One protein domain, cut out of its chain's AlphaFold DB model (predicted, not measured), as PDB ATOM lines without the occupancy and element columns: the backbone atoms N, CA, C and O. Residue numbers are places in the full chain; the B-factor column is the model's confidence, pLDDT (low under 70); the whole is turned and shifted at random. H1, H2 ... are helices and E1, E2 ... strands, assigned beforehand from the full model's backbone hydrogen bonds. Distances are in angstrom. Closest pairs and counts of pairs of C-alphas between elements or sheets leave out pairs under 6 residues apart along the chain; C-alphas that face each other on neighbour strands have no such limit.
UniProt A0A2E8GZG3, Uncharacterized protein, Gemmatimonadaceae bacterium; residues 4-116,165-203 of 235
ATOM      1  N   HIS A   4       1.466 -10.492  44.629       89.44
ATOM      2  CA  HIS A   4       0.878 -11.415  43.655       89.44
ATOM      3  C   HIS A   4       0.301 -10.744  42.399       89.44
ATOM      4  O   HIS A   4      -0.081 -11.437  41.459       89.44
ATOM      5  N   GLU A   5       0.260  -9.411  42.346       88.88
ATOM      6  CA  GLU A   5      -0.239  -8.657  41.188       88.88
ATOM      7  C   GLU A   5       0.838  -7.840  40.489       88.88
ATOM      8  O   GLU A   5       0.546  -7.141  39.523       88.88
ATOM      9  N   ARG A   6       2.086  -7.916  40.955       89.69
ATOM     10  CA  ARG A   6       3.186  -7.064  40.499       89.69
ATOM     11  C   ARG A   6       3.340  -7.010  38.977       89.69
ATOM     12  O   ARG A   6       3.528  -5.922  38.431       89.69
ATOM     13  N   SER A   7       3.216  -8.145  38.294       88.12
ATOM     14  CA  SER A   7       3.323  -8.222  36.832       88.12
ATOM     15  C   SER A   7       2.247  -7.398  36.112       88.12
ATOM     16  O   SER A   7       2.524  -6.806  35.073       88.12
ATOM     17  N   TYR A   8       1.054  -7.245  36.697       87.06
ATOM     18  CA  TYR A   8      -0.009  -6.388  36.158       87.06
ATOM     19  C   TYR A   8       0.267  -4.885  36.314       87.06
ATOM     20  O   TYR A   8      -0.503  -4.072  35.800       87.06
ATOM     21  N   PHE A   9       1.343  -4.504  37.009       88.81
ATOM     22  CA  PHE A   9       1.774  -3.114  37.168       88.81
ATOM     23  C   PHE A   9       3.094  -2.820  36.460       88.81
ATOM     24  O   PHE A   9       3.201  -1.777  35.820       88.81
ATOM     25  N   GLU A  10       4.084  -3.704  36.569       89.44
ATOM     26  CA  GLU A  10       5.450  -3.457  36.078       89.44
ATOM     27  C   GLU A  10       5.749  -4.095  34.718       89.44
ATOM     28  O   GLU A  10       6.700  -3.684  34.059       89.44
ATOM     29  N   GLU A  11       4.947  -5.077  34.297       89.81
ATOM     30  CA  GLU A  11       5.155  -5.866  33.075       89.81
ATOM     31  C   GLU A  11       3.883  -5.902  32.212       89.81
ATOM     32  O   GLU A  11       3.511  -6.909  31.605       89.81
ATOM     33  N   VAL A  12       3.177  -4.776  32.157       89.19
ATOM     34  CA  VAL A  12       1.869  -4.652  31.504       89.19
ATOM     35  C   VAL A  12       1.937  -4.962  30.010       89.19
ATOM     36  O   VAL A  12       1.042  -5.602  29.459       89.19
ATOM     37  N   GLU A  13       3.001  -4.540  29.334       88.69
ATOM     38  CA  GLU A  13       3.205  -4.804  27.913       88.69
ATOM     39  C   GLU A  13       3.418  -6.303  27.650       88.69
ATOM     40  O   GLU A  13       2.915  -6.826  26.657       88.69
ATOM     41  N   VAL A  14       4.087  -7.016  28.565       87.69
ATOM     42  CA  VAL A  14       4.250  -8.479  28.500       87.69
ATOM     43  C   VAL A  14       2.908  -9.169  28.721       87.69
ATOM     44  O   VAL A  14       2.561 -10.096  27.986       87.69
ATOM     45  N   PHE A  15       2.113  -8.693  29.682       86.44
ATOM     46  CA  PHE A  15       0.758  -9.189  29.908       86.44
ATOM     47  C   PHE A  15      -0.113  -9.076  28.646       86.44
ATOM     48  O   PHE A  15      -0.741 -10.057  28.249       86.44
ATOM     49  N   TRP A  16      -0.129  -7.914  27.982       85.12
ATOM     50  CA  TRP A  16      -0.909  -7.738  26.752       85.12
ATOM     51  C   TRP A  16      -0.319  -8.495  25.562       85.12
ATOM     52  O   TRP A  16      -1.079  -9.043  24.768       85.12
ATOM     53  N   GLY A  17       1.009  -8.575  25.453       84.25
ATOM     54  CA  GLY A  17       1.689  -9.313  24.386       84.25
ATOM     55  C   GLY A  17       1.511 -10.832  24.470       84.25
ATOM     56  O   GLY A  17       1.484 -11.504  23.445       84.25
ATOM     57  N   SER A  18       1.350 -11.377  25.679       83.62
ATOM     58  CA  SER A  18       1.125 -12.813  25.924       83.62
ATOM     59  C   SER A  18      -0.354 -13.200  26.015       83.62
ATOM     60  O   SER A  18      -0.684 -14.385  26.113       83.62
ATOM     61  N   ARG A  19      -1.268 -12.222  25.977       77.94
ATOM     62  CA  ARG A  19      -2.711 -12.450  26.074       77.94
ATOM     63  C   ARG A  19      -3.185 -13.265  24.870       77.94
ATOM     64  O   ARG A  19      -3.197 -12.773  23.744       77.94
ATOM     65  N   GLN A  20      -3.657 -14.488  25.110       70.25
ATOM     66  CA  GLN A  20      -4.385 -15.227  24.083       70.25
ATOM     67  C   GLN A  20      -5.693 -14.502  23.761       70.25
ATOM     68  O   GLN A  20      -6.512 -14.237  24.642       70.25
ATOM     69  N   ILE A  21      -5.860 -14.149  22.488       72.19
ATOM     70  CA  ILE A  21      -7.061 -13.479  21.968       72.19
ATOM     71  C   ILE A  21      -8.067 -14.521  21.445       72.19
ATOM     72  O   ILE A  21      -9.266 -14.257  21.381       72.19
ATOM     73  N   TYR A  22      -7.585 -15.725  21.132       65.88
ATOM     74  CA  TYR A  22      -8.371 -16.876  20.690       65.88
ATOM     75  C   TYR A  22      -8.407 -17.937  21.800       65.88
ATOM     76  O   TYR A  22      -7.442 -18.062  22.549       65.88
ATOM     77  N   ASP A  23      -9.519 -18.669  21.918       59.59
ATOM     78  CA  ASP A  23      -9.731 -19.733  22.918       59.59
ATOM     79  C   ASP A  23      -9.537 -19.297  24.383       59.59
ATOM     80  O   ASP A  23      -8.857 -19.935  25.188       59.59
ATOM     81  N   ILE A  24     -10.192 -18.194  24.759       62.09
ATOM     82  CA  ILE A  24     -10.161 -17.652  26.123       62.09
ATOM     83  C   ILE A  24     -11.059 -18.497  27.043       62.09
ATOM     84  O   ILE A  24     -12.208 -18.151  27.307       62.09
ATOM     85  N   TYR A  25     -10.524 -19.597  27.574       60.53
ATOM     86  CA  TYR A  25     -11.174 -20.370  28.648       60.53
ATOM     87  C   TYR A  25     -10.948 -19.771  30.041       60.53
ATOM     88  O   TYR A  25     -11.615 -20.143  31.005       60.53
ATOM     89  N   HIS A  26     -10.023 -18.820  30.146       60.59
ATOM     90  CA  HIS A  26      -9.751 -18.063  31.356       60.59
ATOM     91  C   HIS A  26     -10.474 -16.708  31.282       60.59
ATOM     92  O   HIS A  26      -9.904 -15.693  30.873       60.59
ATOM     93  N   VAL A  27     -11.760 -16.704  31.653       61.81
ATOM     94  CA  VAL A  27     -12.717 -15.583  31.498       61.81
ATOM     95  C   VAL A  27     -12.559 -14.466  32.538       61.81
ATOM     96  O   VAL A  27     -13.498 -13.718  32.823       61.81
ATOM     97  N   ARG A  28     -11.360 -14.315  33.106       65.12
ATOM     98  CA  ARG A  28     -11.094 -13.243  34.062       65.12
ATOM     99  C   ARG A  28     -11.195 -11.877  33.404       65.12
ATOM    100  O   ARG A  28     -10.635 -11.634  32.328       65.12
ATOM    101  N   GLN A  29     -11.896 -10.992  34.101       65.06
ATOM    102  CA  GLN A  29     -12.125  -9.618  33.690       65.06
ATOM    103  C   GLN A  29     -10.797  -8.856  33.669       65.06
ATOM    104  O   GLN A  29     -10.077  -8.822  34.660       65.06
ATOM    105  N   THR A  30     -10.482  -8.226  32.539       67.06
ATOM    106  CA  THR A  30      -9.281  -7.383  32.372       67.06
ATOM    107  C   THR A  30      -9.623  -5.932  32.076       67.06
ATOM    108  O   THR A  30      -8.771  -5.165  31.637       67.06
ATOM    109  N   PHE A  31     -10.880  -5.535  32.291       66.38
ATOM    110  CA  PHE A  31     -11.354  -4.179  32.009       66.38
ATOM    111  C   PHE A  31     -10.571  -3.099  32.762       66.38
ATOM    112  O   PHE A  31     -10.413  -1.996  32.246       66.38
ATOM    113  N   PHE A  32     -10.076  -3.421  33.959       69.88
ATOM    114  CA  PHE A  32      -9.318  -2.498  34.804       69.88
ATOM    115  C   PHE A  32      -7.803  -2.722  34.742       69.88
ATOM    116  O   PHE A  32      -7.058  -2.085  35.485       69.88
ATOM    117  N   THR A  33      -7.327  -3.600  33.852       76.25
ATOM    118  CA  THR A  33      -5.890  -3.793  33.664       76.25
ATOM    119  C   THR A  33      -5.281  -2.553  33.017       76.25
ATOM    120  O   THR A  33      -5.844  -1.947  32.104       76.25
ATOM    121  N   LEU A  34      -4.113  -2.154  33.512       83.56
ATOM    122  CA  LEU A  34      -3.372  -1.006  33.007       83.56
ATOM    123  C   LEU A  34      -3.031  -1.195  31.519       83.56
ATOM    124  O   LEU A  34      -2.809  -2.310  31.069       83.56
ATOM    125  N   ALA A  35      -2.970  -0.103  30.752       84.31
ATOM    126  CA  ALA A  35      -2.567  -0.149  29.338       84.31
ATOM    127  C   ALA A  35      -1.041  -0.073  29.135       84.31
ATOM    128  O   ALA A  35      -0.536  -0.441  28.083       84.31
ATOM    129  N   GLN A  36      -0.328   0.447  30.131       83.62
ATOM    130  CA  GLN A  36       1.125   0.623  30.142       83.62
ATOM    131  C   GLN A  36       1.648   0.346  31.543       83.62
ATOM    132  O   GLN A  36       0.904   0.556  32.514       83.62
ATOM    133  N   SER A  37       2.911  -0.048  31.649       89.50
ATOM    134  CA  SER A  37       3.555  -0.269  32.942       89.50
ATOM    135  C   SER A  37       3.665   1.024  33.751       89.50
ATOM    136  O   SER A  37       3.750   2.133  33.212       89.50
ATOM    137  N   VAL A  38       3.613   0.900  35.074       87.75
ATOM    138  CA  VAL A  38       3.773   2.007  36.020       87.75
ATOM    139  C   VAL A  38       4.857   1.688  37.022       87.75
ATOM    140  O   VAL A  38       4.974   0.567  37.512       87.75
ATOM    141  N   ARG A  39       5.617   2.718  37.392       85.62
ATOM    142  CA  ARG A  39       6.533   2.606  38.517       85.62
ATOM    143  C   ARG A  39       5.725   2.442  39.795       85.62
ATOM    144  O   ARG A  39       4.888   3.282  40.122       85.62
ATOM    145  N   THR A  40       6.022   1.388  40.530       86.12
ATOM    146  CA  THR A  40       5.435   1.148  41.837       86.12
ATOM    147  C   THR A  40       6.349   1.710  42.929       86.12
ATOM    148  O   THR A  40       7.570   1.778  42.775       86.12
ATOM    149  N   ALA A  41       5.757   2.188  44.024       86.38
ATOM    150  CA  ALA A  41       6.520   2.746  45.142       86.38
ATOM    151  C   ALA A  41       7.103   1.661  46.066       86.38
ATOM    152  O   ALA A  41       8.046   1.925  46.804       86.38
ATOM    153  N   GLY A  42       6.540   0.454  46.032       88.94
ATOM    154  CA  GLY A  42       6.917  -0.654  46.898       88.94
ATOM    155  C   GLY A  42       5.917  -1.800  46.811       88.94
ATOM    156  O   GLY A  42       4.770  -1.604  46.388       88.94
ATOM    157  N   VAL A  43       6.365  -2.984  47.217       92.38
ATOM    158  CA  VAL A  43       5.585  -4.226  47.230       92.38
ATOM    159  C   VAL A  43       4.926  -4.398  48.598       92.38
ATOM    160  O   VAL A  43       5.493  -4.001  49.610       92.38
ATOM    161  N   LEU A  44       3.713  -4.940  48.609       93.69
ATOM    162  CA  LEU A  44       2.977  -5.319  49.808       93.69
ATOM    163  C   LEU A  44       2.922  -6.846  49.845       93.69
ATOM    164  O   LEU A  44       2.207  -7.438  49.031       93.69
ATOM    165  N   GLU A  45       3.705  -7.450  50.736       94.75
ATOM    166  CA  GLU A  45       3.761  -8.902  50.904       94.75
ATOM    167  C   GLU A  45       2.644  -9.404  51.821       94.75
ATOM    168  O   GLU A  45       2.225  -8.746  52.780       94.75
ATOM    169  N   ASP A  46       2.161 -10.604  51.527       91.38
ATOM    170  CA  ASP A  46       1.091 -11.242  52.280       91.38
ATOM    171  C   ASP A  46       1.482 -11.416  53.756       91.38
ATOM    172  O   ASP A  46       2.562 -11.906  54.086       91.38
ATOM    173  N   TYR A  47       0.578 -11.026  54.661       92.00
ATOM    174  CA  TYR A  47       0.765 -11.059  56.118       92.00
ATOM    175  C   TYR A  47       1.865 -10.136  56.665       92.00
ATOM    176  O   TYR A  47       2.110 -10.129  57.877       92.00
ATOM    177  N   GLU A  48       2.498  -9.316  55.826       95.06
ATOM    178  CA  GLU A  48       3.424  -8.291  56.289       95.06
ATOM    179  C   GLU A  48       2.665  -7.151  56.985       95.06
ATOM    180  O   GLU A  48       1.461  -6.933  56.815       95.06
ATOM    181  N   THR A  49       3.378  -6.416  57.833       94.44
ATOM    182  CA  THR A  49       2.881  -5.173  58.408       94.44
ATOM    183  C   THR A  49       3.809  -4.021  58.064       94.44
ATOM    184  O   THR A  49       4.975  -4.050  58.452       94.44
ATOM    185  N   PHE A  50       3.276  -2.975  57.438       93.88
ATOM    186  CA  PHE A  50       4.019  -1.749  57.154       93.88
ATOM    187  C   PHE A  50       3.424  -0.553  57.904       93.88
ATOM    188  O   PHE A  50       2.262  -0.559  58.320       93.88
ATOM    189  N   SER A  51       4.235   0.484  58.094       93.00
ATOM    190  CA  SER A  51       3.814   1.728  58.742       93.00
ATOM    191  C   SER A  51       3.692   2.839  57.709       93.00
ATOM    192  O   SER A  51       4.577   3.014  56.873       93.00
ATOM    193  N   TRP A  52       2.621   3.621  57.798       89.12
ATOM    194  CA  TRP A  52       2.436   4.819  56.988       89.12
ATOM    195  C   TRP A  52       1.804   5.925  57.833       89.12
ATOM    196  O   TRP A  52       0.693   5.785  58.351       89.12
ATOM    197  N   GLY A  53       2.551   7.017  58.019       88.81
ATOM    198  CA  GLY A  53       2.201   8.054  58.987       88.81
ATOM    199  C   GLY A  53       2.146   7.490  60.411       88.81
ATOM    200  O   GLY A  53       3.067   6.804  60.850       88.81
ATOM    201  N   SER A  54       1.057   7.771  61.126       88.75
ATOM    202  CA  SER A  54       0.787   7.239  62.470       88.75
ATOM    203  C   SER A  54       0.129   5.856  62.468       88.75
ATOM    204  O   SER A  54      -0.060   5.273  63.533       88.75
ATOM    205  N   CYS A  55      -0.254   5.338  61.299       89.38
ATOM    206  CA  CYS A  55      -1.011   4.100  61.178       89.38
ATOM    207  C   CYS A  55      -0.096   2.924  60.830       89.38
ATOM    208  O   CYS A  55       0.854   3.045  60.051       89.38
ATOM    209  N   ARG A  56      -0.420   1.758  61.391       93.62
ATOM    210  CA  ARG A  56       0.245   0.488  61.103       93.62
ATOM    211  C   ARG A  56      -0.751  -0.438  60.411       93.62
ATOM    212  O   ARG A  56      -1.807  -0.724  60.970       93.62
ATOM    213  N   PHE A  57      -0.413  -0.881  59.205       94.12
ATOM    214  CA  PHE A  57      -1.289  -1.652  58.330       94.12
ATOM    215  C   PHE A  57      -0.776  -3.079  58.184       94.12
ATOM    216  O   PHE A  57       0.327  -3.296  57.691       94.12
ATOM    217  N   PHE A  58      -1.590  -4.041  58.599       90.44
ATOM    218  CA  PHE A  58      -1.408  -5.464  58.348       90.44
ATOM    219  C   PHE A  58      -2.042  -5.848  57.009       90.44
ATOM    220  O   PHE A  58      -3.195  -5.501  56.745       90.44
ATOM    221  N   ILE A  59      -1.301  -6.572  56.179       91.88
ATOM    222  CA  ILE A  59      -1.731  -7.002  54.852       91.88
ATOM    223  C   ILE A  59      -2.407  -8.370  54.978       91.88
ATOM    224  O   ILE A  59      -1.757  -9.377  55.233       91.88
ATOM    225  N   GLN A  60      -3.729  -8.414  54.819       88.50
ATOM    226  CA  GLN A  60      -4.515  -9.643  54.855       88.50
ATOM    227  C   GLN A  60      -4.844 -10.082  53.422       88.50
ATOM    228  O   GLN A  60      -5.623  -9.400  52.751       88.50
ATOM    229  N   PRO A  61      -4.346 -11.235  52.953       84.12
ATOM    230  CA  PRO A  61      -4.735 -11.772  51.655       84.12
ATOM    231  C   PRO A  61      -6.232 -12.066  51.654       84.12
ATOM    232  O   PRO A  61      -6.756 -12.694  52.581       84.12
ATOM    233  N   THR A  62      -6.923 -11.557  50.640       81.50
ATOM    234  CA  THR A  62      -8.367 -11.743  50.438       81.50
ATOM    235  C   THR A  62      -8.637 -11.993  48.954       81.50
ATOM    236  O   THR A  62      -9.322 -11.188  48.316       81.50
ATOM    237  N   PRO A  63      -8.062 -13.074  48.387       76.75
ATOM    238  CA  PRO A  63      -8.225 -13.391  46.976       76.75
ATOM    239  C   PRO A  63      -9.703 -13.602  46.659       76.75
ATOM    240  O   PRO A  63     -10.450 -14.163  47.463       76.75
ATOM    241  N   GLY A  64     -10.114 -13.131  45.488       72.38
ATOM    242  CA  GLY A  64     -11.522 -13.065  45.139       72.38
ATOM    243  C   GLY A  64     -11.746 -12.227  43.898       72.38
ATOM    244  O   GLY A  64     -11.733 -12.750  42.788       72.38
ATOM    245  N   HIS A  65     -11.883 -10.915  44.107       72.38
ATOM    246  CA  HIS A  65     -12.025  -9.934  43.027       72.38
ATOM    247  C   HIS A  65     -10.890 -10.047  42.000       72.38
ATOM    248  O   HIS A  65     -11.098 -10.031  40.787       72.38
ATOM    249  N   THR A  66      -9.679 -10.237  42.513       77.25
ATOM    250  CA  THR A  66      -8.487 -10.632  41.770       77.25
ATOM    251  C   THR A  66      -7.729 -11.689  42.581       77.25
ATOM    252  O   THR A  66      -7.961 -11.853  43.783       77.25
ATOM    253  N   LEU A  67      -6.829 -12.445  41.938       78.06
ATOM    254  CA  LEU A  67      -6.064 -13.493  42.632       78.06
ATOM    255  C   LEU A  67      -5.102 -12.944  43.685       78.06
ATOM    256  O   LEU A  67      -4.854 -13.622  44.672       78.06
ATOM    257  N   GLY A  68      -4.543 -11.757  43.461       84.06
ATOM    258  CA  GLY A  68      -3.626 -11.124  44.403       84.06
ATOM    259  C   GLY A  68      -4.292 -10.043  45.246       84.06
ATOM    260  O   GLY A  68      -3.593  -9.185  45.781       84.06
ATOM    261  N   HIS A  69      -5.626 -10.050  45.346       85.44
ATOM    262  CA  HIS A  69      -6.360  -9.066  46.129       85.44
ATOM    263  C   HIS A  69      -5.999  -9.158  47.622       85.44
ATOM    264  O   HIS A  69      -5.988 -10.237  48.224       85.44
ATOM    265  N   ILE A  70      -5.772  -8.001  48.242       88.88
ATOM    266  CA  ILE A  70      -5.446  -7.860  49.663       88.88
ATOM    267  C   ILE A  70      -6.400  -6.869  50.331       88.88
ATOM    268  O   ILE A  70      -6.853  -5.904  49.720       88.88
ATOM    269  N   ALA A  71      -6.649  -7.076  51.618       89.06
ATOM    270  CA  ALA A  71      -7.288  -6.112  52.495       89.06
ATOM    271  C   ALA A  71      -6.244  -5.548  53.466       89.06
ATOM    272  O   ALA A  71      -5.458  -6.297  54.047       89.06
ATOM    273  N   LEU A  72      -6.245  -4.233  53.674       90.38
ATOM    274  CA  LEU A  72      -5.372  -3.598  54.664       90.38
ATOM    275  C   LEU A  72      -6.118  -3.481  55.988       90.38
ATOM    276  O   LEU A  72      -7.219  -2.944  56.028       90.38
ATOM    277  N   VAL A  73      -5.531  -3.961  57.077       89.25
ATOM    278  CA  VAL A  73      -6.146  -3.936  58.409       89.25
ATOM    279  C   VAL A  73      -5.309  -3.071  59.337       89.25
ATOM    280  O   VAL A  73      -4.117  -3.311  59.490       89.25
ATOM    281  N   ALA A  74      -5.924  -2.088  59.982       90.25
ATOM    282  CA  ALA A  74      -5.254  -1.189  60.917       90.25
ATOM    283  C   ALA A  74      -6.112  -0.940  62.159       90.25
ATOM    284  O   ALA A  74      -7.335  -1.058  62.117       90.25
ATOM    285  N   GLU A  75      -5.467  -0.572  63.262       86.50
ATOM    286  CA  GLU A  75      -6.142   0.012  64.423       86.50
ATOM    287  C   GLU A  75      -6.189   1.532  64.232       86.50
ATOM    288  O   GLU A  75      -5.145   2.179  64.132       86.50
ATOM    289  N   ILE A  76      -7.392   2.096  64.140       87.75
ATOM    290  CA  ILE A  76      -7.632   3.528  63.934       87.75
ATOM    291  C   ILE A  76      -8.676   3.965  64.960       87.75
ATOM    292  O   ILE A  76      -9.747   3.370  65.043       87.75
ATOM    293  N   ASP A  77      -8.348   4.974  65.770       87.81
ATOM    294  CA  ASP A  77      -9.222   5.505  66.829       87.81
ATOM    295  C   ASP A  77      -9.748   4.430  67.807       87.81
ATOM    296  O   ASP A  77     -10.891   4.470  68.261       87.81
ATOM    297  N   GLY A  78      -8.910   3.432  68.120       84.06
ATOM    298  CA  GLY A  78      -9.260   2.313  69.006       84.06
ATOM    299  C   GLY A  78     -10.201   1.275  68.383       84.06
ATOM    300  O   GLY A  78     -10.715   0.410  69.094       84.06
ATOM    301  N   LEU A  79     -10.447   1.363  67.072       81.56
ATOM    302  CA  LEU A  79     -11.228   0.402  66.307       81.56
ATOM    303  C   LEU A  79     -10.344  -0.332  65.302       81.56
ATOM    304  O   LEU A  79      -9.565   0.275  64.564       81.56
ATOM    305  N   ARG A  80     -10.578  -1.636  65.170       80.50
ATOM    306  CA  ARG A  80      -9.987  -2.432  64.099       80.50
ATOM    307  C   ARG A  80     -10.725  -2.175  62.787       80.50
ATOM    308  O   ARG A  80     -11.862  -2.615  62.609       80.50
ATOM    309  N   VAL A  81     -10.074  -1.474  61.866       85.75
ATOM    310  CA  VAL A  81     -10.610  -1.064  60.563       85.75
ATOM    311  C   VAL A  81      -9.963  -1.883  59.449       85.75
ATOM    312  O   VAL A  81      -8.745  -2.037  59.405       85.75
ATOM    313  N   GLY A  82     -10.785  -2.410  58.541       86.56
ATOM    314  CA  GLY A  82     -10.342  -3.096  57.329       86.56
ATOM    315  C   GLY A  82     -10.690  -2.291  56.078       86.56
ATOM    316  O   GLY A  82     -11.846  -1.921  55.882       86.56
ATOM    317  N   PHE A  83      -9.703  -2.056  55.221       88.06
ATOM    318  CA  PHE A  83      -9.858  -1.509  53.879       88.06
ATOM    319  C   PHE A  83      -9.882  -2.678  52.898       88.06
ATOM    320  O   PHE A  83      -8.846  -3.261  52.589       88.06
ATOM    321  N   SER A  84     -11.077  -3.045  52.444       81.44
ATOM    322  CA  SER A  84     -11.328  -4.243  51.635       81.44
ATOM    323  C   SER A  84     -11.242  -4.027  50.122       81.44
ATOM    324  O   SER A  84     -11.626  -4.924  49.382       81.44
ATOM    325  N   GLY A  85     -10.843  -2.840  49.652       80.25
ATOM    326  CA  GLY A  85     -10.879  -2.503  48.225       80.25
ATOM    327  C   GLY A  85     -12.273  -2.691  47.617       80.25
ATOM    328  O   GLY A  85     -13.281  -2.362  48.248       80.25
ATOM    329  N   ASP A  86     -12.323  -3.270  46.420       75.31
ATOM    330  CA  ASP A  86     -13.560  -3.511  45.667       75.31
ATOM    331  C   ASP A  86     -14.295  -4.801  46.076       75.31
ATOM    332  O   ASP A  86     -15.375  -5.093  45.557       75.31
ATOM    333  N   LEU A  87     -13.769  -5.550  47.053       72.19
ATOM    334  CA  LEU A  87     -14.370  -6.803  47.514       72.19
ATOM    335  C   LEU A  87     -15.734  -6.584  48.194       72.19
ATOM    336  O   LEU A  87     -16.680  -7.333  47.958       72.19
ATOM    337  N   ILE A  88     -15.869  -5.555  49.037       72.69
ATOM    338  CA  ILE A  88     -17.108  -5.271  49.781       72.69
ATOM    339  C   ILE A  88     -17.521  -3.818  49.546       72.69
ATOM    340  O   ILE A  88     -16.890  -2.891  50.043       72.69
ATOM    341  N   ALA A  89     -18.624  -3.620  48.824       67.50
ATOM    342  CA  ALA A  89     -19.098  -2.293  48.436       67.50
ATOM    343  C   ALA A  89     -20.075  -1.675  49.454       67.50
ATOM    344  O   ALA A  89     -20.129  -0.455  49.617       67.50
ATOM    345  N   ALA A  90     -20.882  -2.506  50.118       65.00
ATOM    346  CA  ALA A  90     -21.833  -2.100  51.158       65.00
ATOM    347  C   ALA A  90     -22.165  -3.300  52.071       65.00
ATOM    348  O   ALA A  90     -21.799  -4.430  51.732       65.00
ATOM    349  N   PRO A  91     -22.847  -3.109  53.222       63.94
ATOM    350  CA  PRO A  91     -23.202  -4.219  54.102       63.94
ATOM    351  C   PRO A  91     -23.989  -5.286  53.337       63.94
ATOM    352  O   PRO A  91     -25.040  -4.998  52.762       63.94
ATOM    353  N   GLY A  92     -23.449  -6.505  53.267       59.53
ATOM    354  CA  GLY A  92     -24.042  -7.569  52.459       59.53
ATOM    355  C   GLY A  92     -24.131  -7.237  50.964       59.53
ATOM    356  O   GLY A  92     -25.094  -7.643  50.316       59.53
ATOM    357  N   LYS A  93     -23.181  -6.472  50.414       63.84
ATOM    358  CA  LYS A  93     -23.003  -6.266  48.973       63.84
ATOM    359  C   LYS A  93     -21.544  -6.491  48.592       63.84
ATOM    360  O   LYS A  93     -20.687  -5.651  48.856       63.84
ATOM    361  N   VAL A  94     -21.315  -7.616  47.932       64.12
ATOM    362  CA  VAL A  94     -20.084  -7.950  47.206       64.12
ATOM    363  C   VAL A  94     -20.352  -7.704  45.721       64.12
ATOM    364  O   VAL A  94     -21.495  -7.879  45.286       64.12
ATOM    365  N   GLN A  95     -19.352  -7.250  44.959       62.72
ATOM    366  CA  GLN A  95     -19.514  -6.948  43.526       62.72
ATOM    367  C   GLN A  95     -19.931  -8.192  42.736       62.72
ATOM    368  O   GLN A  95     -20.932  -8.175  42.015       62.72
ATOM    369  N   THR A  96     -19.226  -9.300  42.955       61.19
ATOM    370  CA  THR A  96     -19.511 -10.600  42.351       61.19
ATOM    371  C   THR A  96     -19.431 -11.690  43.414       61.19
ATOM    372  O   THR A  96     -18.443 -11.798  44.124       61.19
ATOM    373  N   LEU A  97     -20.475 -12.522  43.553       55.72
ATOM    374  CA  LEU A  97     -20.510 -13.601  44.560       55.72
ATOM    375  C   LEU A  97     -19.308 -14.555  44.442       55.72
ATOM    376  O   LEU A  97     -18.826 -15.067  45.449       55.72
ATOM    377  N   TYR A  98     -18.830 -14.762  43.214       58.06
ATOM    378  CA  TYR A  98     -17.659 -15.575  42.893       58.06
ATOM    379  C   TYR A  98     -16.369 -15.055  43.543       58.06
ATOM    380  O   TYR A  98     -15.477 -15.851  43.809       58.06
ATOM    381  N   ASP A  99     -16.305 -13.767  43.902       59.84
ATOM    382  CA  ASP A  99     -15.168 -13.169  44.613       59.84
ATOM    383  C   ASP A  99     -15.042 -13.708  46.050       59.84
ATOM    384  O   ASP A  99     -14.024 -13.514  46.700       59.84
ATOM    385  N   LEU A 100     -16.070 -14.378  46.579       60.53
ATOM    386  CA  LEU A 100     -16.012 -15.033  47.889       60.53
ATOM    387  C   LEU A 100     -15.644 -16.516  47.802       60.53
ATOM    388  O   LEU A 100     -15.539 -17.177  48.836       60.53
ATOM    389  N   GLN A 101     -15.499 -17.068  46.597       59.31
ATOM    390  CA  GLN A 101     -15.258 -18.490  46.420       59.31
ATOM    391  C   GLN A 101     -13.809 -18.791  46.106       59.31
ATOM    392  O   GLN A 101     -13.273 -18.461  45.052       59.31
ATOM    393  N   TYR A 102     -13.207 -19.533  47.024       55.00
ATOM    394  CA  TYR A 102     -11.973 -20.234  46.757       55.00
ATOM    395  C   TYR A 102     -12.265 -21.435  45.840       55.00
ATOM    396  O   TYR A 102     -13.036 -22.323  46.204       55.00
ATOM    397  N   ALA A 103     -11.590 -21.442  44.688       57.31
ATOM    398  CA  ALA A 103     -11.415 -22.511  43.699       57.31
ATOM    399  C   ALA A 103     -12.312 -22.496  42.439       57.31
ATOM    400  O   ALA A 103     -13.534 -22.634  42.484       57.31
ATOM    401  N   GLU A 104     -11.599 -22.436  41.307       52.88
ATOM    402  CA  GLU A 104     -11.888 -22.572  39.864       52.88
ATOM    403  C   GLU A 104     -13.146 -23.337  39.398       52.88
ATOM    404  O   GLU A 104     -13.554 -23.215  38.241       52.88
ATOM    405  N   LEU A 105     -13.782 -24.134  40.255       44.50
ATOM    406  CA  LEU A 105     -14.972 -24.906  39.918       44.50
ATOM    407  C   LEU A 105     -16.183 -24.002  39.670       44.50
ATOM    408  O   LEU A 105     -16.881 -24.204  38.677       44.50
ATOM    409  N   LEU A 106     -16.426 -22.990  40.519       52.22
ATOM    410  CA  LEU A 106     -17.550 -22.080  40.279       52.22
ATOM    411  C   LEU A 106     -17.271 -21.080  39.154       52.22
ATOM    412  O   LEU A 106     -18.227 -20.656  38.526       52.22
ATOM    413  N   GLU A 107     -16.009 -20.775  38.830       49.12
ATOM    414  CA  GLU A 107     -15.633 -19.964  37.655       49.12
ATOM    415  C   GLU A 107     -16.046 -20.670  36.350       49.12
ATOM    416  O   GLU A 107     -16.713 -20.083  35.496       49.12
ATOM    417  N   LYS A 108     -15.758 -21.975  36.240       49.41
ATOM    418  CA  LYS A 108     -16.200 -22.805  35.105       49.41
ATOM    419  C   LYS A 108     -17.719 -22.988  35.071       49.41
ATOM    420  O   LYS A 108     -18.305 -23.031  33.993       49.41
ATOM    421  N   LEU A 109     -18.369 -23.057  36.233       45.31
ATOM    422  CA  LEU A 109     -19.826 -23.182  36.336       45.31
ATOM    423  C   LEU A 109     -20.555 -21.852  36.064       45.31
ATOM    424  O   LEU A 109     -21.637 -21.856  35.490       45.31
ATOM    425  N   ALA A 110     -19.958 -20.711  36.417       54.16
ATOM    426  CA  ALA A 110     -20.468 -19.367  36.153       54.16
ATOM    427  C   ALA A 110     -20.479 -19.040  34.664       54.16
ATOM    428  O   ALA A 110     -21.436 -18.454  34.182       54.16
ATOM    429  N   ALA A 111     -19.440 -19.451  33.932       54.69
ATOM    430  CA  ALA A 111     -19.391 -19.301  32.481       54.69
ATOM    431  C   ALA A 111     -20.493 -20.113  31.767       54.69
ATOM    432  O   ALA A 111     -20.925 -19.740  30.677       54.69
ATOM    433  N   LEU A 112     -20.970 -21.199  32.389       53.62
ATOM    434  CA  LEU A 112     -22.110 -21.996  31.915       53.62
ATOM    435  C   LEU A 112     -23.465 -21.411  32.333       53.62
ATOM    436  O   LEU A 112     -24.480 -21.694  31.695       53.62
ATOM    437  N   LEU A 113     -23.500 -20.609  33.399       52.62
ATOM    438  CA  LEU A 113     -24.706 -19.932  33.849       52.62
ATOM    439  C   LEU A 113     -24.855 -18.621  33.065       52.62
ATOM    440  O   LEU A 113     -24.034 -17.714  33.197       52.62
ATOM    441  N   PRO A 114     -25.902 -18.480  32.241       52.84
ATOM    442  CA  PRO A 114     -26.100 -17.265  31.470       52.84
ATOM    443  C   PRO A 114     -26.208 -16.050  32.397       52.84
ATOM    444  O   PRO A 114     -26.751 -16.171  33.503       52.84
ATOM    445  N   PRO A 115     -25.777 -14.860  31.940       51.78
ATOM    446  CA  PRO A 115     -25.981 -13.632  32.683       51.78
ATOM    447  C   PRO A 115     -27.448 -13.520  33.111       51.78
ATOM    448  O   PRO A 115     -28.347 -13.802  32.307       51.78
ATOM    449  N   PRO A 116     -27.727 -13.110  34.357       48.62
ATOM    450  CA  PRO A 116     -29.095 -12.985  34.821       48.62
ATOM    451  C   PRO A 116     -29.884 -12.073  33.873       48.62
ATOM    452  O   PRO A 116     -29.450 -10.964  33.562       48.62
ATOM    453  N   LEU A 165     -33.657  -9.958  49.369       68.00
ATOM    454  CA  LEU A 165     -32.844 -10.177  50.568       68.00
ATOM    455  C   LEU A 165     -31.421  -9.645  50.335       68.00
ATOM    456  O   LEU A 165     -30.855  -9.818  49.253       68.00
ATOM    457  N   ALA A 166     -30.838  -9.008  51.352       70.19
ATOM    458  CA  ALA A 166     -29.432  -8.610  51.321       70.19
ATOM    459  C   ALA A 166     -28.533  -9.853  51.202       70.19
ATOM    460  O   ALA A 166     -28.861 -10.897  51.773       70.19
ATOM    461  N   TRP A 167     -27.377  -9.761  50.527       69.69
ATOM    462  CA  TRP A 167     -26.502 -10.934  50.381       69.69
ATOM    463  C   TRP A 167     -26.032 -11.484  51.722       69.69
ATOM    464  O   TRP A 167     -25.903 -12.692  51.847       69.69
ATOM    465  N   ALA A 168     -25.844 -10.632  52.733       72.38
ATOM    466  CA  ALA A 168     -25.508 -11.089  54.082       72.38
ATOM    467  C   ALA A 168     -26.547 -12.086  54.627       72.38
ATOM    468  O   ALA A 168     -26.178 -13.139  55.139       72.38
ATOM    469  N   LEU A 169     -27.841 -11.804  54.431       77.38
ATOM    470  CA  LEU A 169     -28.924 -12.703  54.840       77.38
ATOM    471  C   LEU A 169     -28.958 -13.979  53.994       77.38
ATOM    472  O   LEU A 169     -29.227 -15.056  54.518       77.38
ATOM    473  N   LEU A 170     -28.675 -13.880  52.691       79.00
ATOM    474  CA  LEU A 170     -28.601 -15.052  51.814       79.00
ATOM    475  C   LEU A 170     -27.436 -15.973  52.188       79.00
ATOM    476  O   LEU A 170     -27.624 -17.184  52.250       79.00
ATOM    477  N   LEU A 171     -26.260 -15.415  52.480       75.62
ATOM    478  CA  LEU A 171     -25.083 -16.169  52.912       75.62
ATOM    479  C   LEU A 171     -25.328 -16.864  54.256       75.62
ATOM    480  O   LEU A 171     -25.073 -18.063  54.373       75.62
ATOM    481  N   ALA A 172     -25.917 -16.158  55.223       79.56
ATOM    482  CA  ALA A 172     -26.289 -16.742  56.507       79.56
ATOM    483  C   ALA A 172     -27.327 -17.863  56.342       79.56
ATOM    484  O   ALA A 172     -27.234 -18.902  56.988       79.56
ATOM    485  N   ARG A 173     -28.299 -17.695  55.439       78.19
ATOM    486  CA  ARG A 173     -29.351 -18.693  55.210       78.19
ATOM    487  C   ARG A 173     -28.862 -19.935  54.462       78.19
ATOM    488  O   ARG A 173     -29.275 -21.035  54.806       78.19
ATOM    489  N   VAL A 174     -28.052 -19.762  53.418       81.50
ATOM    490  CA  VAL A 174     -27.647 -20.853  52.509       81.50
ATOM    491  C   VAL A 174     -26.378 -21.543  52.992       81.50
ATOM    492  O   VAL A 174     -26.306 -22.767  52.975       81.50
ATOM    493  N   PHE A 175     -25.389 -20.767  53.431       74.12
ATOM    494  CA  PHE A 175     -24.066 -21.269  53.799       74.12
ATOM    495  C   PHE A 175     -23.822 -21.265  55.309       74.12
ATOM    496  O   PHE A 175     -22.724 -21.605  55.735       74.12
ATOM    497  N   GLN A 176     -24.814 -20.862  56.117       77.38
ATOM    498  CA  GLN A 176     -24.671 -20.709  57.572       77.38
ATOM    499  C   GLN A 176     -23.488 -19.807  57.961       77.38
ATOM    500  O   GLN A 176     -22.880 -19.968  59.016       77.38
ATOM    501  N   PHE A 177     -23.174 -18.838  57.098       76.25
ATOM    502  CA  PHE A 177     -22.053 -17.924  57.268       76.25
ATOM    503  C   PHE A 177     -22.552 -16.485  57.398       76.25
ATOM    504  O   PHE A 177     -23.025 -15.888  56.427       76.25
ATOM    505  N   ASP A 178     -22.451 -15.924  58.604       79.06
ATOM    506  CA  ASP A 178     -22.873 -14.554  58.892       79.06
ATOM    507  C   ASP A 178     -21.692 -13.577  58.811       79.06
ATOM    508  O   ASP A 178     -20.893 -13.438  59.736       79.06
ATOM    509  N   VAL A 179     -21.612 -12.853  57.694       75.81
ATOM    510  CA  VAL A 179     -20.600 -11.811  57.452       75.81
ATOM    511  C   VAL A 179     -20.751 -10.578  58.351       75.81
ATOM    512  O   VAL A 179     -19.852  -9.739  58.390       75.81
ATOM    513  N   THR A 180     -21.876 -10.428  59.055       81.44
ATOM    514  CA  THR A 180     -22.106  -9.308  59.981       81.44
ATOM    515  C   THR A 180     -21.562  -9.582  61.381       81.44
ATOM    516  O   THR A 180     -21.555  -8.678  62.220       81.44
ATOM    517  N   VAL A 181     -21.049 -10.789  61.632       83.44
ATOM    518  CA  VAL A 181     -20.451 -11.193  62.903       83.44
ATOM    519  C   VAL A 181     -19.006 -11.627  62.677       83.44
ATOM    520  O   VAL A 181     -18.679 -12.392  61.773       83.44
ATOM    521  N   CYS A 182     -18.098 -11.137  63.513       77.56
ATOM    522  CA  CYS A 182     -16.704 -11.544  63.452       77.56
ATOM    523  C   CYS A 182     -16.557 -12.991  63.943       77.56
ATOM    524  O   CYS A 182     -16.803 -13.272  65.114       77.56
ATOM    525  N   HIS A 183     -16.053 -13.891  63.096       75.25
ATOM    526  CA  HIS A 183     -15.815 -15.296  63.460       75.25
ATOM    527  C   HIS A 183     -14.797 -15.490  64.602       75.25
ATOM    528  O   HIS A 183     -14.748 -16.559  65.202       75.25
ATOM    529  N   ARG A 184     -13.960 -14.484  64.896       75.56
ATOM    530  CA  ARG A 184     -12.911 -14.576  65.925       75.56
ATOM    531  C   ARG A 184     -13.367 -14.080  67.296       75.56
ATOM    532  O   ARG A 184     -12.994 -14.677  68.297       75.56
ATOM    533  N   CYS A 185     -14.125 -12.984  67.353       82.44
ATOM    534  CA  CYS A 185     -14.537 -12.366  68.621       82.44
ATOM    535  C   CYS A 185     -16.055 -12.330  68.853       82.44
ATOM    536  O   CYS A 185     -16.483 -11.895  69.916       82.44
ATOM    537  N   GLY A 186     -16.877 -12.725  67.877       81.62
ATOM    538  CA  GLY A 186     -18.340 -12.672  67.973       81.62
ATOM    539  C   GLY A 186     -18.941 -11.259  67.939       81.62
ATOM    540  O   GLY A 186     -20.155 -11.105  68.031       81.62
ATOM    541  N   GLY A 187     -18.119 -10.213  67.803       84.81
ATOM    542  CA  GLY A 187     -18.582  -8.830  67.704       84.81
ATOM    543  C   GLY A 187     -19.265  -8.524  66.367       84.81
ATOM    544  O   GLY A 187     -18.967  -9.151  65.349       84.81
ATOM    545  N   LYS A 188     -20.155  -7.523  66.354       84.25
ATOM    546  CA  LYS A 188     -20.814  -7.047  65.127       84.25
ATOM    547  C   LYS A 188     -19.830  -6.291  64.233       84.25
ATOM    548  O   LYS A 188     -19.182  -5.343  64.676       84.25
ATOM    549  N   VAL A 189     -19.773  -6.673  62.965       81.31
ATOM    550  CA  VAL A 189     -19.011  -5.997  61.914       81.31
ATOM    551  C   VAL A 189     -19.923  -4.987  61.225       81.31
ATOM    552  O   VAL A 189     -21.047  -5.305  60.836       81.31
ATOM    553  N   LYS A 190     -19.442  -3.752  61.062       81.31
ATOM    554  CA  LYS A 190     -20.146  -2.684  60.342       81.31
ATOM    555  C   LYS A 190     -19.233  -2.072  59.292       81.31
ATOM    556  O   LYS A 190     -18.041  -1.899  59.534       81.31
ATOM    557  N   ILE A 191     -19.801  -1.694  58.152       77.94
ATOM    558  CA  ILE A 191     -19.080  -0.863  57.188       77.94
ATOM    559  C   ILE A 191     -19.075   0.562  57.721       77.94
ATOM    560  O   ILE A 191     -20.134   1.132  57.982       77.94
ATOM    561  N   VAL A 192     -17.876   1.106  57.920       78.94
ATOM    562  CA  VAL A 192     -17.686   2.454  58.469       78.94
ATOM    563  C   VAL A 192     -17.941   3.507  57.393       78.94
ATOM    564  O   VAL A 192     -18.654   4.474  57.639       78.94
ATOM    565  N   ALA A 193     -17.401   3.298  56.193       76.00
ATOM    566  CA  ALA A 193     -17.619   4.156  55.038       76.00
ATOM    567  C   ALA A 193     -17.334   3.389  53.742       76.00
ATOM    568  O   ALA A 193     -16.476   2.508  53.717       76.00
ATOM    569  N   THR A 194     -18.006   3.778  52.660       74.06
ATOM    570  CA  THR A 194     -17.606   3.427  51.292       74.06
ATOM    571  C   THR A 194     -17.083   4.703  50.640       74.06
ATOM    572  O   THR A 194     -17.808   5.694  50.545       74.06
ATOM    573  N   LEU A 195     -15.819   4.707  50.218       69.56
ATOM    574  CA  LEU A 195     -15.178   5.884  49.628       69.56
ATOM    575  C   LEU A 195     -15.620   6.062  48.170       69.56
ATOM    576  O   LEU A 195     -14.932   5.651  47.244       69.56
ATOM    577  N   THR A 196     -16.789   6.668  47.966       70.81
ATOM    578  CA  THR A 196     -17.361   6.912  46.629       70.81
ATOM    579  C   THR A 196     -17.243   8.364  46.166       70.81
ATOM    580  O   THR A 196     -17.465   8.643  44.987       70.81
ATOM    581  N   ASP A 197     -16.891   9.298  47.059       73.00
ATOM    582  CA  ASP A 197     -16.784  10.720  46.721       73.00
ATOM    583  C   ASP A 197     -15.601  10.986  45.764       73.00
ATOM    584  O   ASP A 197     -14.439  10.757  46.127       73.00
ATOM    585  N   PRO A 198     -15.847  11.546  44.562       66.12
ATOM    586  CA  PRO A 198     -14.793  11.841  43.598       66.12
ATOM    587  C   PRO A 198     -13.712  12.799  44.113       66.12
ATOM    588  O   PRO A 198     -12.609  12.816  43.568       66.12
ATOM    589  N   ARG A 199     -13.992  13.653  45.109       68.88
ATOM    590  CA  ARG A 199     -12.965  14.555  45.671       68.88
ATOM    591  C   ARG A 199     -11.929  13.793  46.494       68.88
ATOM    592  O   ARG A 199     -10.752  14.131  46.397       68.88
ATOM    593  N   SER A 200     -12.349  12.760  47.217       67.62
ATOM    594  CA  SER A 200     -11.456  11.857  47.949       67.62
ATOM    595  C   SER A 200     -10.595  11.024  46.995       67.62
ATOM    596  O   SER A 200      -9.398  10.899  47.209       67.62
ATOM    597  N   ILE A 201     -11.176  10.548  45.887       65.00
ATOM    598  CA  ILE A 201     -10.477   9.726  44.881       65.00
ATOM    599  C   ILE A 201      -9.442  10.545  44.083       65.00
ATOM    600  O   ILE A 201      -8.365  10.057  43.756       65.00
ATOM    601  N   ARG A 202      -9.740  11.814  43.761       58.09
ATOM    602  CA  ARG A 202      -8.869  12.659  42.916       58.09
ATOM    603  C   ARG A 202      -7.599  13.169  43.598       58.09
ATOM    604  O   ARG A 202      -6.720  13.651  42.888       58.09
ATOM    605  N   ARG A 203      -7.500  13.127  44.931       53.12
ATOM    606  CA  ARG A 203      -6.371  13.739  45.655       53.12
ATOM    607  C   ARG A 203      -5.052  12.968  45.532       53.12
ATOM    608  O   ARG A 203      -4.015  13.584  45.732       53.12
TER     609      ARG A 203
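What this domain is: This is residues 4 to 116 and 165 to 203 of the 235 residues of an uncharacterized protein of Gemmatimonadaceae bacterium (UniProt A0A2E8GZG3). A strongly twisted wall of four strands, E1 to E4, stands to one side, and six short helices, H1 to H6, are scattered away from it, none of them on the sheet. H1 and H2 sit together at one far end, joined to the sheet by a long looping stretch; H3, H4 and H5 lie off another side, and the last residues, 197 to 203 with H6, stick out as a free tail. The printed part has 152 residues with six named helices and five named strands, along the chain H1 H2 E1 E2 E3 E4 E5 H3 H4 H5 H6; the sheet's order is E1 - E2 - E3 - E4, all antiparallel. The class is mixed, helices and strands, with under half of the residues, 63 of 152, in named elements. The whole is only just compact, close to loose, with a radius of gyration of the C-alphas of 17.7 A and spans of 49 by 42 by 31 A.

Where its parts are: Begin with the sheet: find C-alpha 49 at (2.881, -5.173, 58.408), where E1, residues 49 to 52, starts its 10.1 A. E2, residues 55 to 61, runs 18.9 A, and E3, residues 70 to 76, runs 18.4 A. E4, residues 79 to 83, covers 12.6 A and ends at C-alpha 83, (-9.858, -1.509, 53.879). After it come E5, residues 88 to 90, then H3, residues 97 to 100, and H4, residues 105 to 112, 11.1 A long. Beyond the cut look for H5, residues 167 to 175, 11.2 A long, and for H6, residues 198 to 202, which ends at C-alpha 202, (-8.869, 12.659, 42.916). Before the sheet you will find H1, residues 7 to 10, and H2, residues 12 to 18, 9.9 A long.

How they stand to each other: E1 to E4 form a meander, each strand the antiparallel neighbour of the one before, with E1 and E4 as edge strands. In the hairpin of E1 and E2, at 141 degrees between directions, look for N 57 and O 50, 2.8 A apart and within hydrogen-bond range. In the hairpin of E2 and E3, at 150 degrees, N 58 and O 73 are within range at 2.8 A. In the hairpin of E3 and E4, at 154 degrees, find N 74 and O 81 within range at 2.9 A. E5 pairs with no named strand, but its residues 88 to 90 make a short antiparallel pairing with residues 93 to 94. H3 and H4 are close but not clearly touching, the closest C-alphas being those of Tyr 98 and Leu 106, 7.0 A apart. H1 and H2 are likewise close but not clearly touching, with the C-alphas of Tyr 8 and Phe 15 closest at 6.9 A. H5 is apart from H3 and H4, and H6 is apart from E1, E2, E3, E4 and E5. In H2, H5 and H6 each O i to N i+4 pair is within hydrogen-bond range, in H4 3 of 4 are, and H1 and H3 are too short for such a pair.

The domain as a whole: The two C-alphas farthest apart are those of Tyr 22 and Gly 78, at 52.0 A. Residues 117 to 164 are not printed, and C-alphas 116 and 165 are 16.4 A apart across this cut, which falls in the link H4 to H5. The links H2 to E1, of 30 residues, and H5 to H6, of 22 residues, are long. Residues 17 to 24, 182 to 187 and 197 to 203 stand free. The mean pLDDT of the printed part is 76.0; look for values under 70 in 48 residues, among them 22 to 32, 89 to 116 and 198 to 203.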